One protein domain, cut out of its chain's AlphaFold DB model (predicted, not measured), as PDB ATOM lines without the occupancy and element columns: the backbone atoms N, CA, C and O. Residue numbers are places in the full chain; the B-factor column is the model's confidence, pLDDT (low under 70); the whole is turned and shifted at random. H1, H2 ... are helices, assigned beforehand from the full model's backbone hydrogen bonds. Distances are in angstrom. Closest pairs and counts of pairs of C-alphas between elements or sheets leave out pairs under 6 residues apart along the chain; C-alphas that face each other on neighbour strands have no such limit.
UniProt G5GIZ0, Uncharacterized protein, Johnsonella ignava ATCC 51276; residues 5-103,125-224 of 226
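Overview. This is residues 5 to 103 and 125 to 224 of the 226 residues of an uncharacterized protein of Johnsonella ignava ATCC 51276 (UniProt G5GIZ0). Two long helices, H3 and H9, cross in close contact in the middle, and a group of three helices packs at each side of this pair: H4, H5 and H6 beyond H3, and H11, H12 and H13 beyond H9. H1 and H7 lie on opposite sides of the crossed pair, while the short H2, H8 and H10 lie in the stretches between longer helices. The printed part has 199 residues, with thirteen named helices, H1 to H13 in order along the chain, and no named strand; its class is all helix. It is compact, with a radius of gyration of the C-alphas of 17.5 A, and rounded, spanning 51 by 38 by 31 A.

Arrangement. H1, residues 5 to 14, only just touches residues 33 to 37 of H3, residues 26 to 42, with 3 pairs of C-alphas within 8 A; the closest C-alphas, of Leu 5 and Phe 36, are 7.3 A apart. H2, residues 16 to 19, is close to H1 but not clearly touching, the C-alphas of Ile 12 and Tyr 19 being closest at 6.2 A. H3 touches H9, residues 147 to 165, with 46 pairs of C-alphas within 8 A, closest at Gly 35 and Phe 153, 4.1 A; they run the same way at a steep tilt of 43 degrees. H4, residues 52 to 61, touches H5, residues 71 to 78, at a shallow tilt of 20 degrees, with the C-alphas of Ser 55 and Trp 71 closest at 4.4 A. Residues 82 to 89 of H6, residues 82 to 99, touch H5, closest at the C-alphas of Leu 75 and Ala 85, 5.6 A. H6 also touches residues 26 to 29 of H3, closest at the C-alphas of Leu 26 and Phe 86, 4.5 A. H4 is about perpendicular to H6, at 81 degrees, and touches it with the C-alphas of Val 58 and Glu 92 closest at 6.7 A. H7, residues 125 to 136, is close to H9 but not clearly touching, with the C-alphas of Leu 127 and Phe 157 closest at 7.6 A. H8, residues 138 to 141, and H7 touch only at the corner, and only just, with 3 pairs of C-alphas within 8 A. H10, residues 174 to 177, and H11, residues 179 to 187, meet only through their link. H11 touches H12, residues 196 to 202, closest at the C-alphas of Thr 181 and Trp 196, 4.9 A. H12 and H13, residues 207 to 222, form a helical hairpin, with the C-alphas of Leu 200 and Ala 210 closest at 5.2 A. Residues 147 to 150 of H9 touch H13, closest at the C-alphas of Val 147 and Leu 211, 4.4 A. Every O i to N i+4 pair is within hydrogen-bond range in H1, H3, H4, H5, H6, H7, H9, H11, H12 and H13; H2, H8 and H10 are too short for such a pair.

Along the chain. H1 begins at C-alpha 5, (23.430, 14.589, 5.754). H3 is 24.6 A long from first to last C-alpha, H6 24.9 A, H9 27.1 A and H13 22.4 A. H9 begins at C-alpha 147, (23.636, 35.005, 16.500), and H13 ends at C-alpha 222, (23.908, 43.218, 0.121).

Size, cuts and confidence. The two C-alphas farthest apart, those of Asn 63 and Thr 224, are 53.6 A apart. Residues 104 to 124 are cut out between H6 and H7, and C-alphas 103 and 125 are 36.0 A apart across the cut. Of the links that are printed whole, none is long. The mean pLDDT of the printed part is 88.6; residue 46, residues 101 to 103, residue 125 and residues 166 to 177 are under 70.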
ATOM      1  N   LEU A   5      23.367  14.158   4.365       90.25
ATOM      2  CA  LEU A   5      23.430  14.589   5.754       90.25
ATOM      3  C   LEU A   5      24.166  13.570   6.633       90.25
ATOM      4  O   LEU A   5      24.989  13.962   7.449       90.25
ATOM      5  N   VAL A   6      23.959  12.259   6.455       90.06
ATOM      6  CA  VAL A   6      24.720  11.254   7.227       90.06
ATOM      7  C   VAL A   6      26.216  11.342   6.947       90.06
ATOM      8  O   VAL A   6      27.009  11.328   7.888       90.06
ATOM      9  N   LYS A   7      26.615  11.436   5.673       89.31
ATOM     10  CA  LYS A   7      28.030  11.592   5.302       89.31
ATOM     11  C   LYS A   7      28.631  12.833   5.953       89.31
ATOM     12  O   LYS A   7      29.675  12.736   6.590       89.31
ATOM     13  N   GLU A   8      27.917  13.950   5.877       92.38
ATOM     14  CA  GLU A   8      28.313  15.209   6.498       92.38
ATOM     15  C   GLU A   8      28.456  15.097   8.019       92.38
ATOM     16  O   GLU A   8      29.447  15.532   8.604       92.38
ATOM     17  N   LEU A   9      27.499  14.450   8.684       94.38
ATOM     18  CA  LEU A   9      27.556  14.218  10.121       94.38
ATOM     19  C   LEU A   9      28.793  13.399  10.505       94.38
ATOM     20  O   LEU A   9      29.402  13.694  11.535       94.38
ATOM     21  N   TYR A  10      29.199  12.417   9.694       93.44
ATOM     22  CA  TYR A  10      30.432  11.658   9.917       93.44
ATOM     23  C   TYR A  10      31.708  12.476   9.650       93.44
ATOM     24  O   TYR A  10      32.682  12.290  10.385       93.44
ATOM     25  N   GLU A  11      31.709  13.414   8.694       93.00
ATOM     26  CA  GLU A  11      32.805  14.390   8.536       93.00
ATOM     27  C   GLU A  11      32.947  15.261   9.795       93.00
ATOM     28  O   GLU A  11      34.037  15.367  10.366       93.00
ATOM     29  N   ILE A  12      31.831  15.797  10.304       95.25
ATOM     30  CA  ILE A  12      31.798  16.588  11.544       95.25
ATOM     31  C   ILE A  12      32.254  15.748  12.741       95.25
ATOM     32  O   ILE A  12      33.003  16.230  13.588       95.25
ATOM     33  N   LYS A  13      31.844  14.476  12.822       95.00
ATOM     34  CA  LYS A  13      32.268  13.556  13.889       95.00
ATOM     35  C   LYS A  13      33.782  13.371  13.910       95.00
ATOM     36  O   LYS A  13      34.363  13.272  14.990       95.00
ATOM     37  N   ALA A  14      34.403  13.289  12.732       93.88
ATOM     38  CA  ALA A  14      35.842  13.115  12.593       93.88
ATOM     39  C   ALA A  14      36.613  14.388  12.980       93.88
ATOM     40  O   ALA A  14      37.652  14.284  13.630       93.88
ATOM     41  N   ASN A  15      36.084  15.574  12.646       93.69
ATOM     42  CA  ASN A  15      36.758  16.863  12.859       93.69
ATOM     43  C   ASN A  15      35.865  17.915  13.553       93.69
ATOM     44  O   ASN A  15      35.679  19.018  13.038       93.69
ATOM     45  N   PRO A  16      35.326  17.651  14.756       93.00
ATOM     46  CA  PRO A  16      34.267  18.485  15.331       93.00
ATOM     47  C   PRO A  16      34.721  19.916  15.638       93.00
ATOM     48  O   PRO A  16      33.931  20.849  15.539       93.00
ATOM     49  N   LEU A  17      35.998  20.109  15.982       90.75
ATOM     50  CA  LEU A  17      36.539  21.426  16.332       90.75
ATOM     51  C   LEU A  17      36.623  22.367  15.123       90.75
ATOM     52  O   LEU A  17      36.463  23.573  15.286       90.75
ATOM     53  N   GLU A  18      36.845  21.826  13.925       88.19
ATOM     54  CA  GLU A  18      36.878  22.601  12.681       88.19
ATOM     55  C   GLU A  18      35.477  23.103  12.314       88.19
ATOM     56  O   GLU A  18      35.280  24.263  11.944       88.19
ATOM     57  N   TYR A  19      34.473  22.247  12.489       89.19
ATOM     58  CA  TYR A  19      33.098  22.584  12.146       89.19
ATOM     59  C   TYR A  19      32.430  23.480  13.189       89.19
ATOM     60  O   TYR A  19      31.640  24.341  12.801       89.19
ATOM     61  N   MET A  20      32.777  23.337  14.473       91.25
ATOM     62  CA  MET A  20      32.045  23.919  15.609       91.25
ATOM     63  C   MET A  20      32.815  25.017  16.365       91.25
ATOM     64  O   MET A  20      32.679  25.148  17.581       91.25
ATOM     65  N   GLU A  21      33.627  25.815  15.662       88.19
ATOM     66  CA  GLU A  21      34.371  26.962  16.229       88.19
ATOM     67  C   GLU A  21      35.214  26.586  17.468       88.19
ATOM     68  O   GLU A  21      35.235  27.292  18.477       88.19
ATOM     69  N   GLY A  22      35.918  25.452  17.400       87.81
ATOM     70  CA  GLY A  22      36.863  25.021  18.431       87.81
ATOM     71  C   GLY A  22      36.261  24.251  19.608       87.81
ATOM     72  O   GLY A  22      37.006  23.855  20.504       87.81
ATOM     73  N   GLU A  23      34.954  23.980  19.617       89.31
ATOM     74  CA  GLU A  23      34.319  23.191  20.677       89.31
ATOM     75  C   GLU A  23      33.147  22.356  20.154       89.31
ATOM     76  O   GLU A  23      32.244  22.857  19.493       89.31
ATOM     77  N   ALA A  24      33.163  21.064  20.485       91.94
ATOM     78  CA  ALA A  24      32.069  20.148  20.191       91.94
ATOM     79  C   ALA A  24      30.861  20.465  21.081       91.94
ATOM     80  O   ALA A  24      30.918  20.237  22.291       91.94
ATOM     81  N   ASP A  25      29.786  20.951  20.467       94.44
ATOM     82  CA  ASP A  25      28.596  21.454  21.147       94.44
ATOM     83  C   ASP A  25      27.327  21.022  20.398       94.44
ATOM     84  O   ASP A  25      27.246  21.110  19.166       94.44
ATOM     85  N   LEU A  26      26.344  20.509  21.143       95.75
ATOM     86  CA  LEU A  26      25.119  19.974  20.560       95.75
ATOM     87  C   LEU A  26      24.228  21.065  19.946       95.75
ATOM     88  O   LEU A  26      23.617  20.815  18.909       95.75
ATOM     89  N   GLU A  27      24.145  22.258  20.535       93.44
ATOM     90  CA  GLU A  27      23.330  23.353  19.995       93.44
ATOM     91  C   GLU A  27      23.859  23.826  18.637       93.44
ATOM     92  O   GLU A  27      23.084  24.033  17.694       93.44
ATOM     93  N   ARG A  28      25.188  23.932  18.514       95.19
ATOM     94  CA  ARG A  28      25.859  24.261  17.249       95.19
ATOM     95  C   ARG A  28      25.565  23.215  16.179       95.19
ATOM     96  O   ARG A  28      25.185  23.566  15.062       95.19
ATOM     97  N   LEU A  29      25.663  21.933  16.537       96.62
ATOM     98  CA  LEU A  29      25.353  20.825  15.633       96.62
ATOM     99  C   LEU A  29      23.890  20.838  15.181       96.62
ATOM    100  O   LEU A  29      23.613  20.662  13.999       96.62
ATOM    101  N   VAL A  30      22.952  21.062  16.097       94.94
ATOM    102  CA  VAL A  30      21.521  21.141  15.777       94.94
ATOM    103  C   VAL A  30      21.241  22.281  14.808       94.94
ATOM    104  O   VAL A  30      20.584  22.069  13.792       94.94
ATOM    105  N   SER A  31      21.764  23.474  15.089       94.88
ATOM    106  CA  SER A  31      21.593  24.639  14.214       94.88
ATOM    107  C   SER A  31      22.156  24.369  12.816       94.88
ATOM    108  O   SER A  31      21.517  24.696  11.815       94.88
ATOM    109  N   TYR A  32      23.306  23.694  12.747       95.12
ATOM    110  CA  TYR A  32      23.910  23.242  11.498       95.12
ATOM    111  C   TYR A  32      23.018  22.265  10.727       95.12
ATOM    112  O   TYR A  32      22.754  22.481   9.547       95.12
ATOM    113  N   ILE A  33      22.513  21.219  11.390       94.94
ATOM    114  CA  ILE A  33      21.604  20.232  10.787       94.94
ATOM    115  C   ILE A  33      20.361  20.923  10.222       94.94
ATOM    116  O   ILE A  33      19.984  20.656   9.087       94.94
ATOM    117  N   ILE A  34      19.751  21.844  10.977       93.06
ATOM    118  CA  ILE A  34      18.562  22.585  10.529       93.06
ATOM    119  C   ILE A  34      18.870  23.378   9.252       93.06
ATOM    120  O   ILE A  34      18.078  23.355   8.312       93.06
ATOM    121  N   GLY A  35      20.025  24.048   9.197       92.50
ATOM    122  CA  GLY A  35      20.491  24.746   7.998       92.50
ATOM    123  C   GLY A  35      20.675  23.821   6.802       92.50
ATOM    124  O   GLY A  35      20.186  24.110   5.711       92.50
ATOM    125  N   PHE A  36      21.332  22.684   7.025       93.00
ATOM    126  CA  PHE A  36      21.578  21.673   6.001       93.00
ATOM    127  C   PHE A  36      20.264  21.129   5.426       93.00
ATOM    128  O   PHE A  36      20.036  21.188   4.217       93.00
ATOM    129  N   SER A  37      19.351  20.683   6.292       91.62
ATOM    130  CA  SER A  37      18.044  20.160   5.892       91.62
ATOM    131  C   SER A  37      17.155  21.222   5.239       91.62
ATOM    132  O   SER A  37      16.358  20.896   4.361       91.62
ATOM    133  N   ALA A  38      17.284  22.500   5.619       90.19
ATOM    134  CA  ALA A  38      16.559  23.588   4.964       90.19
ATOM    135  C   ALA A  38      16.967  23.737   3.491       90.19
ATOM    136  O   ALA A  38      16.091  23.900   2.641       90.19
ATOM    137  N   ALA A  39      18.260  23.625   3.176       88.75
ATOM    138  CA  ALA A  39      18.726  23.612   1.791       88.75
ATOM    139  C   ALA A  39      18.204  22.375   1.047       88.75
ATOM    140  O   ALA A  39      17.568  22.520   0.003       88.75
ATOM    141  N   GLU A  40      18.367  21.171   1.607       88.00
ATOM    142  CA  GLU A  40      17.863  19.931   0.996       88.00
ATOM    143  C   GLU A  40      16.359  20.025   0.656       88.00
ATOM    144  O   GLU A  40      15.941  19.705  -0.467       88.00
ATOM    145  N   ALA A  41      15.552  20.572   1.574       87.56
ATOM    146  CA  ALA A  41      14.114  20.748   1.398       87.56
ATOM    147  C   ALA A  41      13.755  21.630   0.190       87.56
ATOM    148  O   ALA A  41      12.778  21.341  -0.510       87.56
ATOM    149  N   VAL A  42      14.551  22.664  -0.114       85.25
ATOM    150  CA  VAL A  42      14.332  23.509  -1.301       85.25
ATOM    151  C   VAL A  42      14.445  22.698  -2.595       85.25
ATOM    152  O   VAL A  42      13.672  22.906  -3.539       85.25
ATOM    153  N   TYR A  43      15.354  21.727  -2.625       83.25
ATOM    154  CA  TYR A  43      15.577  20.838  -3.767       83.25
ATOM    155  C   TYR A  43      14.745  19.555  -3.700       83.25
ATOM    156  O   TYR A  43      14.876  18.694  -4.570       83.25
ATOM    157  N   LYS A  44      13.837  19.443  -2.718       84.31
ATOM    158  CA  LYS A  44      13.020  18.246  -2.452       84.31
ATOM    159  C   LYS A  44      13.863  16.993  -2.200       84.31
ATOM    160  O   LYS A  44      13.400  15.875  -2.431       84.31
ATOM    161  N   ILE A  45      15.083  17.192  -1.720       80.31
ATOM    162  CA  ILE A  45      15.903  16.167  -1.097       80.31
ATOM    163  C   ILE A  45      15.404  16.171   0.352       80.31
ATOM    164  O   ILE A  45      15.485  17.184   1.027       80.31
ATOM    165  N   ASN A  46      14.705  15.131   0.793       67.25
ATOM    166  CA  ASN A  46      14.162  15.099   2.153       67.25
ATOM    167  C   ASN A  46      14.702  13.870   2.864       67.25
ATOM    168  O   ASN A  46      14.051  12.824   2.899       67.25
ATOM    169  N   ASP A  47      15.932  14.003   3.347       72.81
ATOM    170  CA  ASP A  47      16.612  12.966   4.100       72.81
ATOM    171  C   ASP A  47      16.482  13.250   5.600       72.81
ATOM    172  O   ASP A  47      17.386  13.752   6.263       72.81
ATOM    173  N   ASP A  48      15.290  12.975   6.133       79.31
ATOM    174  CA  ASP A  48      14.922  13.241   7.529       79.31
ATOM    175  C   ASP A  48      15.516  12.197   8.500       79.31
ATOM    176  O   ASP A  48      14.833  11.634   9.358       79.31
ATOM    177  N   ILE A  49      16.811  11.888   8.348       85.88
ATOM    178  CA  ILE A  49      17.502  10.826   9.096       85.88
ATOM    179  C   ILE A  49      17.473  11.061  10.608       85.88
ATOM    180  O   ILE A  49      17.339  10.113  11.375       85.88
ATOM    181  N   VAL A  50      17.582  12.318  11.043       90.06
ATOM    182  CA  VAL A  50      17.532  12.732  12.456       90.06
ATOM    183  C   VAL A  50      16.175  13.339  12.826       90.06
ATOM    184  O   VAL A  50      16.067  14.122  13.771       90.06
ATOM    185  N   GLY A  51      15.138  12.973  12.076       88.12
ATOM    186  CA  GLY A  51      13.768  13.413  12.274       88.12
ATOM    187  C   GLY A  51      12.990  12.595  13.290       88.12
ATOM    188  O   GLY A  51      13.503  12.146  14.320       88.12
ATOM    189  N   LYS A  52      11.706  12.376  12.991       90.31
ATOM    190  CA  LYS A  52      10.776  11.703  13.910       90.31
ATOM    191  C   LYS A  52      11.231  10.290  14.282       90.31
ATOM    192  O   LYS A  52      11.166   9.932  15.454       90.31
ATOM    193  N   GLU A  53      11.691   9.497  13.316       90.69
ATOM    194  CA  GLU A  53      12.102   8.107  13.562       90.69
ATOM    195  C   GLU A  53      13.312   8.026  14.502       90.69
ATOM    196  O   GLU A  53      13.325   7.211  15.426       90.69
ATOM    197  N   PHE A  54      14.287   8.921  14.332       93.31
ATOM    198  CA  PHE A  54      15.434   9.023  15.232       93.31
ATOM    199  C   PHE A  54      15.031   9.523  16.625       93.31
ATOM    200  O   PHE A  54      15.451   8.951  17.632       93.31
ATOM    201  N   SER A  55      14.149  10.526  16.708       94.69
ATOM    202  CA  SER A  55      13.542  10.954  17.977       94.69
ATOM    203  C   SER A  55      12.849   9.806  18.708       94.69
ATOM    204  O   SER A  55      13.059   9.622  19.909       94.69
ATOM    205  N   ASP A  56      12.043   9.013  18.004       93.62
ATOM    206  CA  ASP A  56      11.336   7.869  18.578       93.62
ATOM    207  C   ASP A  56      12.310   6.772  19.035       93.62
ATOM    208  O   ASP A  56      12.141   6.215  20.124       93.62
ATOM    209  N   PHE A  57      13.376   6.527  18.270       94.56
ATOM    210  CA  PHE A  57      14.454   5.615  18.651       94.56
ATOM    211  C   PHE A  57      15.151   6.035  19.950       94.56
ATOM    212  O   PHE A  57      15.227   5.237  20.889       94.56
ATOM    213  N   VAL A  58      15.613   7.288  20.037       95.81
ATOM    214  CA  VAL A  58      16.315   7.808  21.221       95.81
ATOM    215  C   VAL A  58      15.407   7.737  22.448       95.81
ATOM    216  O   VAL A  58      15.813   7.216  23.486       95.81
ATOM    217  N   LYS A  59      14.149   8.182  22.330       95.12
ATOM    218  CA  LYS A  59      13.175   8.111  23.433       95.12
ATOM    219  C   LYS A  59      12.968   6.677  23.916       95.12
ATOM    220  O   LYS A  59      13.026   6.429  25.120       95.12
ATOM    221  N   LYS A  60      12.769   5.730  22.992       93.62
ATOM    222  CA  LYS A  60      12.561   4.313  23.317       93.62
ATOM    223  C   LYS A  60      13.772   3.712  24.027       93.62
ATOM    224  O   LYS A  60      13.600   3.040  25.040       93.62
ATOM    225  N   ARG A  61      14.990   3.967  23.536       93.69
ATOM    226  CA  ARG A  61      16.232   3.434  24.126       93.69
ATOM    227  C   ARG A  61      16.460   3.931  25.557       93.69
ATOM    228  O   ARG A  61      17.037   3.214  26.370       93.69
ATOM    229  N   HIS A  62      15.987   5.138  25.857       94.44
ATOM    230  CA  HIS A  62      16.151   5.806  27.151       94.44
ATOM    231  C   HIS A  62      14.924   5.749  28.058       94.44
ATOM    232  O   HIS A  62      14.916   6.388  29.106       94.44
ATOM    233  N   ASN A  63      13.897   4.977  27.687       94.50
ATOM    234  CA  ASN A  63      12.636   4.876  28.425       94.50
ATOM    235  C   ASN A  63      11.984   6.244  28.711       94.50
ATOM    236  O   ASN A  63      11.400   6.457  29.775       94.50
ATOM    237  N   ILE A  64      12.078   7.186  27.769       93.56
ATOM    238  CA  ILE A  64      11.465   8.506  27.916       93.56
ATOM    239  C   ILE A  64      10.029   8.456  27.390       93.56
ATOM    240  O   ILE A  64       9.797   8.304  26.193       93.56
ATOM    241  N   ALA A  65       9.066   8.602  28.300       88.75
ATOM    242  CA  ALA A  65       7.639   8.449  28.006       88.75
ATOM    243  C   ALA A  65       6.987   9.667  27.321       88.75
ATOM    244  O   ALA A  65       5.871   9.565  26.820       88.75
ATOM    245  N   LEU A  66       7.641  10.834  27.316       89.31
ATOM    246  CA  LEU A  66       7.067  12.048  26.734       89.31
ATOM    247  C   LEU A  66       7.164  12.010  25.207       89.31
ATOM    248  O   LEU A  66       8.238  12.161  24.636       89.31
ATOM    249  N   GLU A  67       6.027  11.840  24.535       83.19
ATOM    250  CA  GLU A  67       5.990  11.696  23.074       83.19
ATOM    251  C   GLU A  67       6.382  12.974  22.324       83.19
ATOM    252  O   GLU A  67       6.932  12.897  21.223       83.19
ATOM    253  N   THR A  68       6.134  14.138  22.927       86.88
ATOM    254  CA  THR A  68       6.305  15.455  22.300       86.88
ATOM    255  C   THR A  68       7.750  15.939  22.252       86.88
ATOM    256  O   THR A  68       8.042  16.883  21.516       86.88
ATOM    257  N   ILE A  69       8.660  15.328  23.016       89.88
ATOM    258  CA  ILE A  69      10.057  15.762  23.019       89.88
ATOM    259  C   ILE A  69      10.799  15.214  21.799       89.88
ATOM    260  O   ILE A  69      10.582  14.082  21.361       89.88
ATOM    261  N   GLN A  70      11.710  16.027  21.276       92.69
ATOM    262  CA  GLN A  70      12.637  15.628  20.223       92.69
ATOM    263  C   GLN A  70      13.905  15.017  20.826       92.69
ATOM    264  O   GLN A  70      14.203  15.226  22.009       92.69
ATOM    265  N   TRP A  71      14.675  14.303  20.002       95.69
ATOM    266  CA  TRP A  71      15.941  13.690  20.409       95.69
ATOM    267  C   TRP A  71      16.879  14.685  21.106       95.69
ATOM    268  O   TRP A  71      17.506  14.326  22.091       95.69
ATOM    269  N   ILE A  72      16.927  15.948  20.675       94.75
ATOM    270  CA  ILE A  72      17.802  16.986  21.251       94.75
ATOM    271  C   ILE A  72      17.519  17.167  22.747       94.75
ATOM    272  O   ILE A  72      18.423  17.100  23.579       94.75
ATOM    273  N   THR A  73      16.245  17.355  23.098       94.38
ATOM    274  CA  THR A  73      15.801  17.504  24.489       94.38
ATOM    275  C   THR A  73      16.042  16.222  25.277       94.38
ATOM    276  O   THR A  73      16.525  16.282  26.405       94.38
ATOM    277  N   ALA A  74      15.764  15.063  24.670       95.81
ATOM    278  CA  ALA A  74      16.036  13.770  25.285       95.81
ATOM    279  C   ALA A  74      17.524  13.615  25.645       95.81
ATOM    280  O   ALA A  74      17.842  13.246  26.772       95.81
ATOM    281  N   LEU A  75      18.431  13.961  24.727       97.19
ATOM    282  CA  LEU A  75      19.876  13.901  24.945       97.19
ATOM    283  C   LEU A  75      20.339  14.851  26.051       97.19
ATOM    284  O   LEU A  75      21.145  14.457  26.892       97.19
ATOM    285  N   ARG A  76      19.801  16.073  26.091       94.94
ATOM    286  CA  ARG A  76      20.107  17.052  27.145       94.94
ATOM    287  C   ARG A  76      19.660  16.603  28.533       94.94
ATOM    288  O   ARG A  76      20.305  16.946  29.511       94.94
ATOM    289  N   TRP A  77      18.587  15.824  28.643       94.62
ATOM    290  CA  TRP A  77      18.139  15.301  29.940       94.62
ATOM    291  C   TRP A  77      19.016  14.177  30.483       94.62
ATOM    292  O   TRP A  77      19.125  14.017  31.695       94.62
ATOM    293  N   ILE A  78      19.623  13.387  29.598       95.25
ATOM    294  CA  ILE A  78      20.417  12.209  29.980       95.25
ATOM    295  C   ILE A  78      21.926  12.486  30.017       95.25
ATOM    296  O   ILE A  78      22.715  11.569  30.252       95.25
ATOM    297  N   THR A  79      22.347  13.719  29.740       96.75
ATOM    298  CA  THR A  79      23.756  14.131  29.737       96.75
ATOM    299  C   THR A  79      23.968  15.371  30.601       96.75
ATOM    300  O   THR A  79      23.022  16.075  30.934       96.75
ATOM    301  N   ALA A  80      25.214  15.602  31.023       92.94
ATOM    302  CA  ALA A  80      25.542  16.678  31.959       92.94
ATOM    303  C   ALA A  80      25.673  18.059  31.290       92.94
ATOM    304  O   ALA A  80      25.422  19.073  31.932       92.94
ATOM    305  N   ASP A  81      26.098  18.090  30.027       93.38
ATOM    306  CA  ASP A  81      26.399  19.299  29.260       93.38
ATOM    307  C   ASP A  81      26.286  19.030  27.748       93.38
ATOM    308  O   ASP A  81      26.252  17.874  27.310       93.38
ATOM    309  N   ASP A  82      26.250  20.093  26.939       92.06
ATOM    310  CA  ASP A  82      26.085  19.992  25.481       92.06
ATOM    311  C   ASP A  82      27.265  19.284  24.790       92.06
ATOM    312  O   ASP A  82      27.076  18.629  23.765       92.06
ATOM    313  N   LYS A  83      28.463  19.298  25.382       94.69
ATOM    314  CA  LYS A  83      29.621  18.537  24.886       94.69
ATOM    315  C   LYS A  83      29.429  17.029  25.041       94.69
ATOM    316  O   LYS A  83      29.770  16.241  24.152       94.69
ATOM    317  N   SER A  84      28.890  16.604  26.176       96.19
ATOM    318  CA  SER A  84      28.521  15.216  26.443       96.19
ATOM    319  C   SER A  84      27.321  14.808  25.589       96.19
ATOM    320  O   SER A  84      27.318  13.706  25.037       96.19
ATOM    321  N   ALA A  85      26.351  15.710  25.410       97.44
ATOM    322  CA  ALA A  85      25.190  15.515  24.550       97.44
ATOM    323  C   ALA A  85      25.584  15.351  23.071       97.44
ATOM    324  O   ALA A  85      25.070  14.459  22.400       97.44
ATOM    325  N   PHE A  86      26.562  16.119  22.584       97.19
ATOM    326  CA  PHE A  86      27.127  15.997  21.237       97.19
ATOM    327  C   PHE A  86      27.738  14.612  21.004       97.19
ATOM    328  O   PHE A  86      27.442  13.937  20.020       97.19
ATOM    329  N   LYS A  87      28.565  14.129  21.939       96.69
ATOM    330  CA  LYS A  87      29.126  12.769  21.848       96.69
ATOM    331  C   LYS A  87      28.024  11.717  21.889       96.69
ATOM    332  O   LYS A  87      28.082  10.726  21.159       96.69
ATOM    333  N   ARG A  88      27.020  11.935  22.742       97.69
ATOM    334  CA  ARG A  88      25.891  11.023  22.879       97.69
ATOM    335  C   ARG A  88      25.056  10.959  21.607       97.69
ATOM    336  O   ARG A  88      24.671   9.860  21.229       97.69
ATOM    337  N   PHE A  89      24.843  12.084  20.930       98.12
ATOM    338  CA  PHE A  89      24.167  12.135  19.638       98.12
ATOM    339  C   PHE A  89      24.799  11.161  18.648       98.12
ATOM    340  O   PHE A  89      24.094  10.320  18.103       98.12
ATOM    341  N   TYR A  90      26.122  11.196  18.481       97.38
ATOM    342  CA  TYR A  90      26.795  10.291  17.550       97.38
ATOM    343  C   TYR A  90      26.712   8.822  17.956       97.38
ATOM    344  O   TYR A  90      26.581   7.964  17.089       97.38
ATOM    345  N   TYR A  91      26.750   8.523  19.257       96.75
ATOM    346  CA  TYR A  91      26.530   7.161  19.746       96.75
ATOM    347  C   TYR A  91      25.117   6.652  19.413       96.75
ATOM    348  O   TYR A  91      24.946   5.509  18.982       96.75
ATOM    349  N   GLU A  92      24.103   7.498  19.600       96.50
ATOM    350  CA  GLU A  92      22.724   7.160  19.247       96.50
ATOM    351  C   GLU A  92      22.537   7.060  17.732       96.50
ATOM    352  O   GLU A  92      21.870   6.138  17.278       96.50
ATOM    353  N   LEU A  93      23.158   7.946  16.949       94.88
ATOM    354  CA  LEU A  93      23.115   7.924  15.488       94.88
ATOM    355  C   LEU A  93      23.728   6.633  14.934       94.88
ATOM    356  O   LEU A  93      23.098   5.965  14.120       94.88
ATOM    357  N   ASP A  94      24.913   6.243  15.416       93.69
ATOM    358  CA  ASP A  94      25.547   4.976  15.035       93.69
ATOM    359  C   ASP A  94      24.640   3.787  15.380       93.69
ATOM    360  O   ASP A  94      24.452   2.880  14.571       93.69
ATOM    361  N   SER A  95      24.056   3.789  16.583       93.69
ATOM    362  CA  SER A  95      23.160   2.718  17.026       93.69
ATOM    363  C   SER A  95      21.897   2.649  16.166       93.69
ATOM    364  O   SER A  95      21.511   1.567  15.733       93.69
ATOM    365  N   PHE A  96      21.290   3.798  15.865       92.56
ATOM    366  CA  PHE A  96      20.115   3.914  15.007       92.56
ATOM    367  C   PHE A  96      20.394   3.402  13.593       92.56
ATOM    368  O   PHE A  96      19.606   2.634  13.044       92.56
ATOM    369  N   ILE A  97      21.532   3.787  13.013       87.62
ATOM    370  CA  ILE A  97      21.960   3.344  11.685       87.62
ATOM    371  C   ILE A  97      22.190   1.827  11.657       87.62
ATOM    372  O   ILE A  97      21.712   1.149  10.745       87.62
ATOM    373  N   ASN A  98      22.895   1.290  12.656       87.50
ATOM    374  CA  ASN A  98      23.232  -0.131  12.725       87.50
ATOM    375  C   ASN A  98      21.995  -1.010  12.952       87.50
ATOM    376  O   ASN A  98      21.825  -2.024  12.280       87.50
ATOM    377  N   GLU A  99      21.112  -0.621  13.876       86.25
ATOM    378  CA  GLU A  99      19.910  -1.394  14.213       86.25
ATOM    379  C   GLU A  99      18.870  -1.380  13.086       86.25
ATOM    380  O   GLU A  99      18.163  -2.367  12.891       86.25
ATOM    381  N   ASN A 100      18.817  -0.304  12.297       79.31
ATOM    382  CA  ASN A 100      17.930  -0.214  11.135       79.31
ATOM    383  C   ASN A 100      18.546  -0.762   9.834       79.31
ATOM    384  O   ASN A 100      17.887  -0.721   8.796       79.31
ATOM    385  N   ASN A 101      19.777  -1.288   9.897       64.19
ATOM    386  CA  ASN A 101      20.444  -2.165   8.930       64.19
ATOM    387  C   ASN A 101      20.112  -1.897   7.440       64.19
ATOM    388  O   ASN A 101      19.447  -2.697   6.780       64.19
ATOM    389  N   LYS A 102      20.577  -0.771   6.881       53.12
ATOM    390  CA  LYS A 102      20.405  -0.448   5.448       53.12
ATOM    391  C   LYS A 102      21.673   0.129   4.829       53.12
ATOM    392  O   LYS A 102      21.756   1.346   4.726       53.12
ATOM    393  N   GLU A 103      22.609  -0.710   4.374       52.19
ATOM    394  CA  GLU A 103      23.610  -0.371   3.332       52.19
ATOM    395  C   GLU A 103      23.997   1.129   3.277       52.19
ATOM    396  O   GLU A 103      23.615   1.857   2.354       52.19
ATOM    397  N   ASP A 125      18.756  34.066  -4.090       68.19
ATOM    398  CA  ASP A 125      17.605  34.513  -3.310       68.19
ATOM    399  C   ASP A 125      17.163  33.558  -2.184       68.19
ATOM    400  O   ASP A 125      16.484  34.002  -1.261       68.19
ATOM    401  N   LEU A 126      17.538  32.272  -2.201       80.44
ATOM    402  CA  LEU A 126      17.061  31.291  -1.219       80.44
ATOM    403  C   LEU A 126      17.617  31.511   0.191       80.44
ATOM    404  O   LEU A 126      16.837  31.648   1.135       80.44
ATOM    405  N   LEU A 127      18.943  31.563   0.349       84.62
ATOM    406  CA  LEU A 127      19.558  31.781   1.664       84.62
ATOM    407  C   LEU A 127      19.201  33.172   2.198       84.62
ATOM    408  O   LEU A 127      18.834  33.304   3.363       84.62
ATOM    409  N   CYS A 128      19.210  34.189   1.331       85.88
ATOM    410  CA  CYS A 128      18.723  35.524   1.672       85.88
ATOM    411  C   CYS A 128      17.271  35.484   2.173       85.88
ATOM    412  O   CYS A 128      16.977  36.053   3.218       85.88
ATOM    413  N   SER A 129      16.376  34.756   1.497       87.44
ATOM    414  CA  SER A 129      14.982  34.602   1.938       87.44
ATOM    415  C   SER A 129      14.873  33.925   3.305       87.44
ATOM    416  O   SER A 129      14.052  34.329   4.124       87.44
ATOM    417  N   HIS A 130      15.702  32.916   3.595       90.25
ATOM    418  CA  HIS A 130      15.754  32.315   4.930       90.25
ATOM    419  C   HIS A 130      16.237  33.312   5.988       90.25
ATOM    420  O   HIS A 130      15.622  33.398   7.048       90.25
ATOM    421  N   ILE A 131      17.274  34.098   5.689       91.62
ATOM    422  CA  ILE A 131      17.792  35.132   6.594       91.62
ATOM    423  C   ILE A 131      16.718  36.192   6.888       91.62
ATOM    424  O   ILE A 131      16.531  36.555   8.050       91.62
ATOM    425  N   GLU A 132      15.961  36.636   5.880       91.06
ATOM    426  CA  GLU A 132      14.852  37.583   6.078       91.06
ATOM    427  C   GLU A 132      13.703  36.968   6.895       91.06
ATOM    428  O   GLU A 132      13.228  37.571   7.855       91.06
ATOM    429  N   ASN A 133      13.314  35.721   6.613       90.88
ATOM    430  CA  ASN A 133      12.301  35.017   7.408       90.88
ATOM    431  C   ASN A 133      12.719  34.862   8.883       90.88
ATOM    432  O   ASN A 133      11.888  34.962   9.791       90.88
ATOM    433  N   MET A 134      14.010  34.629   9.133       93.00
ATOM    434  CA  MET A 134      14.577  34.583  10.481       93.00
ATOM    435  C   MET A 134      14.565  35.948  11.158       93.00
ATOM    436  O   MET A 134      14.312  36.003  12.357       93.00
ATOM    437  N   ARG A 135      14.800  37.032  10.412       94.62
ATOM    438  CA  ARG A 135      14.713  38.402  10.932       94.62
ATOM    439  C   ARG A 135      13.300  38.725  11.398       94.62
ATOM    440  O   ARG A 135      13.113  39.255  12.488       94.62
ATOM    441  N   GLU A 136      12.299  38.363  10.599       93.06
ATOM    442  CA  GLU A 136      10.895  38.605  10.937       93.06
ATOM    443  C   GLU A 136      10.417  37.755  12.122       93.06
ATOM    444  O   GLU A 136       9.591  38.201  12.922       93.06
ATOM    445  N   ARG A 137      10.884  36.501  12.222       89.81
ATOM    446  CA  ARG A 137      10.377  35.516  13.195       89.81
ATOM    447  C   ARG A 137      11.500  34.683  13.825       89.81
ATOM    448  O   ARG A 137      11.481  33.454  13.707       89.81
ATOM    449  N   PRO A 138      12.444  35.293  14.561       88.38
ATOM    450  CA  PRO A 138      13.634  34.591  15.045       88.38
ATOM    451  C   PRO A 138      13.287  33.425  15.975       88.38
ATOM    452  O   PRO A 138      13.870  32.355  15.860       88.38
ATOM    453  N   GLY A 139      12.264  33.563  16.825       86.50
ATOM    454  CA  GLY A 139      11.819  32.473  17.701       86.50
ATOM    455  C   GLY A 139      11.268  31.245  16.960       86.50
ATOM    456  O   GLY A 139      11.376  30.136  17.465       86.50
ATOM    457  N   MET A 140      10.711  31.412  15.756       83.12
ATOM    458  CA  MET A 140      10.184  30.294  14.960       83.12
ATOM    459  C   MET A 140      11.303  29.489  14.297       83.12
ATOM    460  O   MET A 140      11.208  28.271  14.204       83.12
ATOM    461  N   TRP A 141      12.345  30.174  13.831       82.12
ATOM    462  CA  TRP A 141      13.403  29.570  13.023       82.12
ATOM    463  C   TRP A 141      14.641  29.199  13.832       82.12
ATOM    464  O   TRP A 141      15.214  28.133  13.639       82.12
ATOM    465  N   LEU A 142      15.045  30.077  14.746       85.62
ATOM    466  CA  LEU A 142      16.218  29.902  15.595       85.62
ATOM    467  C   LEU A 142      15.838  29.413  16.994       85.62
ATOM    468  O   LEU A 142      16.721  29.139  17.797       85.62
ATOM    469  N   GLY A 143      14.549  29.356  17.353       84.50
ATOM    470  CA  GLY A 143      14.069  29.056  18.712       84.50
ATOM    471  C   GLY A 143      14.256  30.206  19.713       84.50
ATOM    472  O   GLY A 143      13.462  30.359  20.636       84.50
ATOM    473  N   THR A 144      15.280  31.037  19.521       87.75
ATOM    474  CA  THR A 144      15.567  32.247  20.299       87.75
ATOM    475  C   THR A 144      16.400  33.223  19.459       87.75
ATOM    476  O   THR A 144      16.945  32.842  18.424       87.75
ATOM    477  N   LYS A 145      16.507  34.485  19.882       91.44
ATOM    478  CA  LYS A 145      17.356  35.491  19.227       91.44
ATOM    479  C   LYS A 145      18.837  35.221  19.529       91.44
ATOM    480  O   LYS A 145      19.391  35.755  20.483       91.44
ATOM    481  N   ASP A 146      19.474  34.369  18.731       93.69
ATOM    482  CA  ASP A 146      20.867  33.959  18.945       93.69
ATOM    483  C   ASP A 146      21.685  33.989  17.649       93.69
ATOM    484  O   ASP A 146      21.434  33.224  16.712       93.69
ATOM    485  N   VAL A 147      22.690  34.869  17.616       95.31
ATOM    486  CA  VAL A 147      23.636  35.005  16.500       95.31
ATOM    487  C   VAL A 147      24.428  33.722  16.231       95.31
ATOM    488  O   VAL A 147      24.765  33.440  15.084       95.31
ATOM    489  N   GLU A 148      24.691  32.913  17.258       94.81
ATOM    490  CA  GLU A 148      25.420  31.653  17.134       94.81
ATOM    491  C   GLU A 148      24.576  30.625  16.373       94.81
ATOM    492  O   GLU A 148      25.055  29.996  15.429       94.81
ATOM    493  N   ARG A 149      23.284  30.520  16.703       95.19
ATOM    494  CA  ARG A 149      22.352  29.644  15.978       95.19
ATOM    495  C   ARG A 149      22.212  30.066  14.515       95.19
ATOM    496  O   ARG A 149      22.257  29.215  13.629       95.19
ATOM    497  N   MET A 150      22.124  31.375  14.253       95.00
ATOM    498  CA  MET A 150      22.136  31.925  12.891       95.00
ATOM    499  C   MET A 150      23.421  31.545  12.137       95.00
ATOM    500  O   MET A 150      23.362  31.074  11.002       95.00
ATOM    501  N   TYR A 151      24.585  31.702  12.774       94.56
ATOM    502  CA  TYR A 151      25.882  31.362  12.187       94.56
ATOM    503  C   TYR A 151      25.948  29.895  11.743       94.56
ATOM    504  O   TYR A 151      26.277  29.605  10.588       94.56
ATOM    505  N   PHE A 152      25.597  28.962  12.632       94.62
ATOM    506  CA  PHE A 152      25.658  27.535  12.320       94.62
ATOM    507  C   PHE A 152      24.591  27.097  11.321       94.62
ATOM    508  O   PHE A 152      24.901  26.277  10.456       94.62
ATOM    509  N   PHE A 153      23.397  27.695  11.355       94.50
ATOM    510  CA  PHE A 153      22.398  27.497  10.305       94.50
ATOM    511  C   PHE A 153      22.961  27.862   8.925       94.50
ATOM    512  O   PHE A 153      22.903  27.053   8.000       94.50
ATOM    513  N   ILE A 154      23.558  29.052   8.783       92.38
ATOM    514  CA  ILE A 154      24.128  29.505   7.505       92.38
ATOM    515  C   ILE A 154      25.230  28.544   7.030       92.38
ATOM    516  O   ILE A 154      25.261  28.193   5.849       92.38
ATOM    517  N   LYS A 155      26.100  28.069   7.937       91.25
ATOM    518  CA  LYS A 155      27.138  27.077   7.599       91.25
ATOM    519  C   LYS A 155      26.545  25.778   7.056       91.25
ATOM    520  O   LYS A 155      27.000  25.310   6.013       91.25
ATOM    521  N   GLY A 156      25.538  25.224   7.731       92.56
ATOM    522  CA  GLY A 156      24.875  23.993   7.300       92.56
ATOM    523  C   GLY A 156      24.203  24.143   5.939       92.56
ATOM    524  O   GLY A 156      24.399  23.308   5.058       92.56
ATOM    525  N   PHE A 157      23.489  25.254   5.736       90.81
ATOM    526  CA  PHE A 157      22.821  25.559   4.470       90.81
ATOM    527  C   PHE A 157      23.818  25.641   3.307       90.81
ATOM    528  O   PHE A 157      23.627  25.011   2.270       90.81
ATOM    529  N   ILE A 158      24.916  26.385   3.485       87.81
ATOM    530  CA  ILE A 158      25.948  26.540   2.449       87.81
ATOM    531  C   ILE A 158      26.633  25.204   2.145       87.81
ATOM    532  O   ILE A 158      26.881  24.906   0.979       87.81
ATOM    533  N   LYS A 159      26.933  24.381   3.157       88.44
ATOM    534  CA  LYS A 159      27.553  23.072   2.917       88.44
ATOM    535  C   LYS A 159      26.638  22.159   2.098       88.44
ATOM    536  O   LYS A 159      27.122  21.537   1.153       88.44
ATOM    537  N   ALA A 160      25.344  22.107   2.413       88.69
ATOM    538  CA  ALA A 160      24.372  21.344   1.631       88.69
ATOM    539  C   ALA A 160      24.330  21.810   0.167       88.69
ATOM    540  O   ALA A 160      24.462  20.983  -0.734       88.69
ATOM    541  N   GLU A 161      24.254  23.123  -0.082       84.25
ATOM    542  CA  GLU A 161      24.317  23.691  -1.438       84.25
ATOM    543  C   GLU A 161      25.578  23.242  -2.198       84.25
ATOM    544  O   GLU A 161      25.504  22.796  -3.345       84.25
ATOM    545  N   LEU A 162      26.749  23.308  -1.555       82.25
ATOM    546  CA  LEU A 162      28.018  22.907  -2.171       82.25
ATOM    547  C   LEU A 162      28.056  21.416  -2.537       82.25
ATOM    548  O   LEU A 162      28.626  21.059  -3.573       82.25
ATOM    549  N   ILE A 163      27.461  20.554  -1.704       84.19
ATOM    550  CA  ILE A 163      27.348  19.115  -1.973       84.19
ATOM    551  C   ILE A 163      26.375  18.863  -3.131       84.19
ATOM    552  O   ILE A 163      26.709  18.115  -4.049       84.19
ATOM    553  N   ILE A 164      25.197  19.495  -3.113       82.12
ATOM    554  CA  ILE A 164      24.139  19.311  -4.121       82.12
ATOM    555  C   ILE A 164      24.622  19.731  -5.514       82.12
ATOM    556  O   ILE A 164      24.403  19.008  -6.489       82.12
ATOM    557  N   HIS A 165      25.299  20.877  -5.614       77.19
ATOM    558  CA  HIS A 165      25.725  21.445  -6.900       77.19
ATOM    559  C   HIS A 165      27.117  20.987  -7.351       77.19
ATOM    560  O   HIS A 165      27.513  21.285  -8.475       77.19
ATOM    561  N   GLY A 166      27.850  20.244  -6.513       69.31
ATOM    562  CA  GLY A 166      29.164  19.694  -6.844       69.31
ATOM    563  C   GLY A 166      30.245  20.768  -6.992       69.31
ATOM    564  O   GLY A 166      30.656  21.072  -8.107       69.31
ATOM    565  N   ILE A 167      30.708  21.318  -5.860       64.50
ATOM    566  CA  ILE A 167      31.851  22.251  -5.719       64.50
ATOM    567  C   ILE A 167      31.921  23.277  -6.863       64.50
ATOM    568  O   ILE A 167      32.844  23.286  -7.681       64.50
ATOM    569  N   ALA A 168      30.954  24.188  -6.918       50.16
ATOM    570  CA  ALA A 168      31.131  25.375  -7.733       50.16
ATOM    571  C   ALA A 168      32.147  26.288  -7.025       50.16
ATOM    572  O   ALA A 168      31.795  26.966  -6.065       50.16
ATOM    573  N   LYS A 169      33.380  26.352  -7.549       45.03
ATOM    574  CA  LYS A 169      34.416  27.383  -7.277       45.03
ATOM    575  C   LYS A 169      33.928  28.841  -7.426       45.03
ATOM    576  O   LYS A 169      34.707  29.775  -7.278       45.03
ATOM    577  N   GLU A 170      32.665  29.022  -7.787       48.56
ATOM    578  CA  GLU A 170      31.989  30.286  -8.047       48.56
ATOM    579  C   GLU A 170      30.581  30.263  -7.429       48.56
ATOM    580  O   GLU A 170      29.624  30.781  -8.003       48.56
ATOM    581  N   HIS A 171      30.404  29.609  -6.272       51.38
ATOM    582  CA  HIS A 171      29.133  29.703  -5.567       51.38
ATOM    583  C   HIS A 171      28.982  31.139  -5.028       51.38
ATOM    584  O   HIS A 171      29.807  31.554  -4.209       51.38
ATOM    585  N   PRO A 172      27.934  31.903  -5.395       51.56
ATOM    586  CA  PRO A 172      27.729  33.270  -4.902       51.56
ATOM    587  C   PRO A 172      27.697  33.364  -3.363       51.56
ATOM    588  O   PRO A 172      27.956  34.427  -2.803       51.56
ATOM    589  N   PHE A 173      27.470  32.238  -2.667       52.41
ATOM    590  CA  PHE A 173      27.508  32.134  -1.200       52.41
ATOM    591  C   PHE A 173      28.726  31.490  -0.553       52.41
ATOM    592  O   PHE A 173      28.812  31.544   0.672       52.41
ATOM    593  N   GLU A 174      29.723  31.021  -1.308       50.53
ATOM    594  CA  GLU A 174      31.080  30.944  -0.731       50.53
ATOM    595  C   GLU A 174      31.477  32.341  -0.188       50.53
ATOM    596  O   GLU A 174      32.162  32.488   0.825       50.53
ATOM    597  N   GLY A 175      30.874  33.388  -0.770       53.00
ATOM    598  CA  GLY A 175      30.873  34.746  -0.262       53.00
ATOM    599  C   GLY A 175      30.183  35.008   1.085       53.00
ATOM    600  O   GLY A 175      30.605  35.937   1.746       53.00
ATOM    601  N   LEU A 176      29.198  34.254   1.589       62.75
ATOM    602  CA  LEU A 176      28.580  34.596   2.894       62.75
ATOM    603  C   LEU A 176      29.381  34.092   4.104       62.75
ATOM    604  O   LEU A 176      29.300  34.660   5.191       62.75
ATOM    605  N   THR A 177      30.189  33.049   3.944       66.75
ATOM    606  CA  THR A 177      31.152  32.652   4.979       66.75
ATOM    607  C   THR A 177      32.487  33.348   4.773       66.75
ATOM    608  O   THR A 177      33.052  33.823   5.753       66.75
ATOM    609  N   HIS A 178      32.983  33.487   3.540       78.00
ATOM    610  CA  HIS A 178      34.270  34.138   3.285       78.00
ATOM    611  C   HIS A 178      34.153  35.653   3.053       78.00
ATOM    612  O   HIS A 178      34.694  36.434   3.835       78.00
ATOM    613  N   ASN A 179      33.428  36.097   2.020       83.56
ATOM    614  CA  ASN A 179      33.361  37.520   1.644       83.56
ATOM    615  C   ASN A 179      32.635  38.382   2.685       83.56
ATOM    616  O   ASN A 179      33.086  39.488   2.958       83.56
ATOM    617  N   PHE A 180      31.579  37.884   3.325       87.62
ATOM    618  CA  PHE A 180      30.895  38.573   4.410       87.62
ATOM    619  C   PHE A 180      31.763  38.596   5.668       87.62
ATOM    620  O   PHE A 180      31.872  39.646   6.289       87.62
ATOM    621  N   THR A 181      32.486  37.514   6.004       90.31
ATOM    622  CA  THR A 181      33.510  37.588   7.069       90.31
ATOM    623  C   THR A 181      34.542  38.667   6.753       90.31
ATOM    624  O   THR A 181      34.872  39.468   7.624       90.31
ATOM    625  N   ASN A 182      35.029  38.735   5.511       90.56
ATOM    626  CA  ASN A 182      35.985  39.758   5.089       90.56
ATOM    627  C   ASN A 182      35.385  41.170   5.163       90.56
ATOM    628  O   ASN A 182      36.048  42.078   5.657       90.56
ATOM    629  N   PHE A 183      34.133  41.351   4.742       92.31
ATOM    630  CA  PHE A 183      33.397  42.609   4.855       92.31
ATOM    631  C   PHE A 183      33.257  43.047   6.318       92.31
ATOM    632  O   PHE A 183      33.656  44.153   6.672       92.31
ATOM    633  N   VAL A 184      32.788  42.160   7.200       94.62
ATOM    634  CA  VAL A 184      32.658  42.431   8.640       94.62
ATOM    635  C   VAL A 184      34.020  42.786   9.246       94.62
ATOM    636  O   VAL A 184      34.133  43.749  10.008       94.62
ATOM    637  N   ARG A 185      35.086  42.069   8.870       94.50
ATOM    638  CA  ARG A 185      36.461  42.381   9.291       94.50
ATOM    639  C   ARG A 185      36.909  43.762   8.828       94.50
ATOM    640  O   ARG A 185      37.525  44.475   9.613       94.50
ATOM    641  N   GLN A 186      36.590  44.162   7.599       94.50
ATOM    642  CA  GLN A 186      36.899  45.499   7.087       94.50
ATOM    643  C   GLN A 186      36.139  46.585   7.856       94.50
ATOM    644  O   GLN A 186      36.765  47.541   8.308       94.50
ATOM    645  N   VAL A 187      34.831  46.408   8.078       95.69
ATOM    646  CA  VAL A 187      33.989  47.355   8.832       95.69
ATOM    647  C   VAL A 187      34.523  47.572  10.250       95.69
ATOM    648  O   VAL A 187      34.596  48.706  10.720       95.69
ATOM    649  N   TYR A 188      34.955  46.505  10.927       96.12
ATOM    650  CA  TYR A 188      35.507  46.590  12.283       96.12
ATOM    651  C   TYR A 188      37.032  46.769  12.349       96.12
ATOM    652  O   TYR A 188      37.580  46.801  13.453       96.12
ATOM    653  N   ASN A 189      37.715  46.906  11.207       95.69
ATOM    654  CA  ASN A 189      39.175  47.010  11.094       95.69
ATOM    655  C   ASN A 189      39.939  45.878  11.823       95.69
ATOM    656  O   ASN A 189      40.909  46.117  12.547       95.69
ATOM    657  N   ILE A 190      39.487  44.634  11.644       94.31
ATOM    658  CA  ILE A 190      40.055  43.422  12.249       94.31
ATOM    659  C   ILE A 190      40.961  42.716  11.241       94.31
ATOM    660  O   ILE A 190      40.532  42.326  10.153       94.31
ATOM    661  N   LYS A 191      42.232  42.529  11.610       89.62
ATOM    662  CA  LYS A 191      43.252  41.931  10.731       89.62
ATOM    663  C   LYS A 191      43.385  40.429  10.940       89.62
ATOM    664  O   LYS A 191      43.762  39.712  10.018       89.62
ATOM    665  N   GLU A 192      43.039  39.951  12.123       90.19
ATOM    666  CA  GLU A 192      43.088  38.560  12.545       90.19
ATOM    667  C   GLU A 192      42.090  37.710  11.762       90.19
ATOM    668  O   GLU A 192      41.003  38.172  11.412       90.19
ATOM    669  N   ASN A 193      42.448  36.453  11.491       87.06
ATOM    670  CA  ASN A 193      41.563  35.506  10.822       87.06
ATOM    671  C   ASN A 193      40.528  34.934  11.801       87.06
ATOM    672  O   ASN A 193      40.654  33.801  12.255       87.06
ATOM    673  N   VAL A 194      39.542  35.755  12.154       90.00
ATOM    674  CA  VAL A 194      38.437  35.404  13.053       90.00
ATOM    675  C   VAL A 194      37.109  35.429  12.299       90.00
ATOM    676  O   VAL A 194      36.916  36.247  11.396       90.00
ATOM    677  N   SER A 195      36.204  34.517  12.655       91.56
ATOM    678  CA  SER A 195      34.867  34.430  12.063       91.56
ATOM    679  C   SER A 195      34.041  35.679  12.388       91.56
ATOM    680  O   SER A 195      34.228  36.305  13.435       91.56
ATOM    681  N   TRP A 196      33.088  36.039  11.518       94.62
ATOM    682  CA  TRP A 196      32.179  37.151  11.815       94.62
ATOM    683  C   TRP A 196      31.396  36.920  13.111       94.62
ATOM    684  O   TRP A 196      31.177  37.879  13.841       94.62
ATOM    685  N   LEU A 197      31.060  35.670  13.458       95.00
ATOM    686  CA  LEU A 197      30.424  35.336  14.736       95.00
ATOM    687  C   LEU A 197      31.248  35.857  15.916       95.00
ATOM    688  O   LEU A 197      30.738  36.631  16.720       95.00
ATOM    689  N   LYS A 198      32.540  35.507  15.979       94.44
ATOM    690  CA  LYS A 198      33.426  35.934  17.072       94.44
ATOM    691  C   LYS A 198      33.582  37.448  17.134       94.44
ATOM    692  O   LYS A 198      33.660  38.016  18.221       94.44
ATOM    693  N   ILE A 199      33.594  38.110  15.977       96.06
ATOM    694  CA  ILE A 199      33.622  39.573  15.909       96.06
ATOM    695  C   ILE A 199      32.351  40.158  16.529       96.06
ATOM    696  O   ILE A 199      32.447  41.049  17.370       96.06
ATOM    697  N   LEU A 200      31.172  39.669  16.144       96.75
ATOM    698  CA  LEU A 200      29.898  40.201  16.631       96.75
ATOM    699  C   LEU A 200      29.659  39.895  18.108       96.75
ATOM    700  O   LEU A 200      29.186  40.778  18.821       96.75
ATOM    701  N   GLU A 201      30.040  38.705  18.575       95.69
ATOM    702  CA  GLU A 201      30.036  38.348  19.998       95.69
ATOM    703  C   GLU A 201      30.924  39.301  20.802       95.69
ATOM    704  O   GLU A 201      30.503  39.822  21.827       95.69
ATOM    705  N   PHE A 202      32.137  39.585  20.318       96.12
ATOM    706  CA  PHE A 202      33.053  40.499  21.000       96.12
ATOM    707  C   PHE A 202      32.573  41.956  20.979       96.12
ATOM    708  O   PHE A 202      32.865  42.732  21.889       96.12
ATOM    709  N   LYS A 203      31.873  42.363  19.917       96.19
ATOM    710  CA  LYS A 203      31.412  43.741  19.725       96.19
ATOM    711  C   LYS A 203      30.049  44.026  20.345       96.19
ATOM    712  O   LYS A 203      29.592  45.155  20.180       96.19
ATOM    713  N   SER A 204      29.408  43.068  21.012       97.25
ATOM    714  CA  SER A 204      28.036  43.187  21.532       97.25
ATOM    715  C   SER A 204      27.943  42.771  22.995       97.25
ATOM    716  O   SER A 204      28.733  41.964  23.471       97.25
ATOM    717  N   GLU A 205      26.965  43.313  23.711       96.00
ATOM    718  CA  GLU A 205      26.720  43.021  25.123       96.00
ATOM    719  C   GLU A 205      26.074  41.646  25.322       96.00
ATOM    720  O   GLU A 205      26.263  41.001  26.353       96.00
ATOM    721  N   ASN A 206      25.289  41.192  24.343       96.56
ATOM    722  CA  ASN A 206      24.595  39.911  24.383       96.56
ATOM    723  C   ASN A 206      24.340  39.345  22.973       96.56
ATOM    724  O   ASN A 206      24.582  39.997  21.953       96.56
ATOM    725  N   LYS A 207      23.841  38.104  22.930       94.81
ATOM    726  CA  LYS A 207      23.564  37.350  21.696       94.81
ATOM    727  C   LYS A 207      22.467  37.976  20.827       94.81
ATOM    728  O   LYS A 207      22.540  37.854  19.606       94.81
ATOM    729  N   GLU A 208      21.486  38.651  21.431       95.25
ATOM    730  CA  GLU A 208      20.406  39.308  20.688       95.25
ATOM    731  C   GLU A 208      20.933  40.540  19.954       95.25
ATOM    732  O   GLU A 208      20.722  40.681  18.755       95.25
ATOM    733  N   GLU A 209      21.691  41.396  20.642       97.00
ATOM    734  CA  GLU A 209      22.323  42.569  20.034       97.00
ATOM    735  C   GLU A 209      23.297  42.166  18.916       97.00
ATOM    736  O   GLU A 209      23.332  42.798  17.858       97.00
ATOM    737  N   ALA A 210      24.056  41.084  19.111       97.50
ATOM    738  CA  ALA A 210      24.929  40.547  18.074       97.50
ATOM    739  C   ALA A 210      24.145  40.084  16.831       97.50
ATOM    740  O   ALA A 210      24.611  40.287  15.707       97.50
ATOM    741  N   LEU A 211      22.950  39.511  17.013       96.62
ATOM    742  CA  LEU A 211      22.072  39.109  15.914       96.62
ATOM    743  C   LEU A 211      21.500  40.328  15.173       96.62
ATOM    744  O   LEU A 211      21.480  40.342  13.946       96.62
ATOM    745  N   GLU A 212      21.097  41.379  15.889       96.81
ATOM    746  CA  GLU A 212      20.642  42.625  15.254       96.81
ATOM    747  C   GLU A 212      21.778  43.281  14.441       96.81
ATOM    748  O   GLU A 212      21.576  43.686  13.295       96.81
ATOM    749  N   LYS A 213      23.016  43.300  14.966       97.31
ATOM    750  CA  LYS A 213      24.192  43.771  14.207       97.31
ATOM    751  C   LYS A 213      24.474  42.924  12.976       97.31
ATOM    752  O   LYS A 213      24.845  43.485  11.945       97.31
ATOM    753  N   PHE A 214      24.300  41.604  13.067       96.25
ATOM    754  CA  PHE A 214      24.393  40.727  11.903       96.25
ATOM    755  C   PHE A 214      23.431  41.191  10.802       96.25
ATOM    756  O   PHE A 214      23.879  41.363   9.672       96.25
ATOM    757  N   TYR A 215      22.162  41.470  11.120       95.75
ATOM    758  CA  TYR A 215      21.193  41.938  10.124       95.75
ATOM    759  C   TYR A 215      21.576  43.286   9.506       95.75
ATOM    760  O   TYR A 215      21.523  43.420   8.286       95.75
ATOM    761  N   CYS A 216      22.031  44.257  10.305       96.12
ATOM    762  CA  CYS A 216      22.497  45.542   9.771       96.12
ATOM    763  C   CYS A 216      23.683  45.372   8.809       96.12
ATOM    764  O   CYS A 216      23.685  45.926   7.713       96.12
ATOM    765  N   LEU A 217      24.683  44.577   9.200       94.88
ATOM    766  CA  LEU A 217      25.856  44.317   8.366       94.88
ATOM    767  C   LEU A 217      25.495  43.519   7.118       94.88
ATOM    768  O   LEU A 217      26.077  43.745   6.064       94.88
ATOM    769  N   PHE A 218      24.549  42.590   7.230       92.06
ATOM    770  CA  PHE A 218      24.046  41.825   6.099       92.06
ATOM    771  C   PHE A 218      23.339  42.736   5.087       92.06
ATOM    772  O   PHE A 218      23.606  42.623   3.893       92.06
ATOM    773  N   ASP A 219      22.525  43.691   5.544       92.12
ATOM    774  CA  ASP A 219      21.902  44.695   4.673       92.12
ATOM    775  C   ASP A 219      22.940  45.570   3.969       92.12
ATOM    776  O   ASP A 219      22.817  45.842   2.776       92.12
ATOM    777  N   ASP A 220      23.975  46.005   4.688       92.31
ATOM    778  CA  ASP A 220      25.045  46.809   4.100       92.31
ATOM    779  C   ASP A 220      25.893  46.007   3.110       92.31
ATOM    780  O   ASP A 220      26.226  46.517   2.044       92.31
ATOM    781  N   TYR A 221      26.178  44.741   3.414       88.56
ATOM    782  CA  TYR A 221      26.875  43.827   2.513       88.56
ATOM    783  C   TYR A 221      26.079  43.564   1.230       88.56
ATOM    784  O   TYR A 221      26.649  43.526   0.144       88.56
ATOM    785  N   ARG A 222      24.751  43.420   1.313       84.19
ATOM    786  CA  ARG A 222      23.908  43.218   0.121       84.19
ATOM    787  C   ARG A 222      24.006  44.387  -0.859       84.19
ATOM    788  O   ARG A 222      24.122  44.154  -2.055       84.19
ATOM    789  N   LYS A 223      24.088  45.622  -0.353       85.38
ATOM    790  CA  LYS A 223      24.259  46.830  -1.181       85.38
ATOM    791  C   LYS A 223      25.590  46.882  -1.938       85.38
ATOM    792  O   LYS A 223      25.738  47.737  -2.801       85.38
ATOM    793  N   THR A 224      26.583  46.045  -1.609       77.12
ATOM    794  CA  THR A 224      27.884  46.065  -2.302       77.12
ATOM    795  C   THR A 224      27.931  45.199  -3.562       77.12
ATOM    796  O   THR A 224      28.943  45.230  -4.258       77.12
TER     797      THR A 224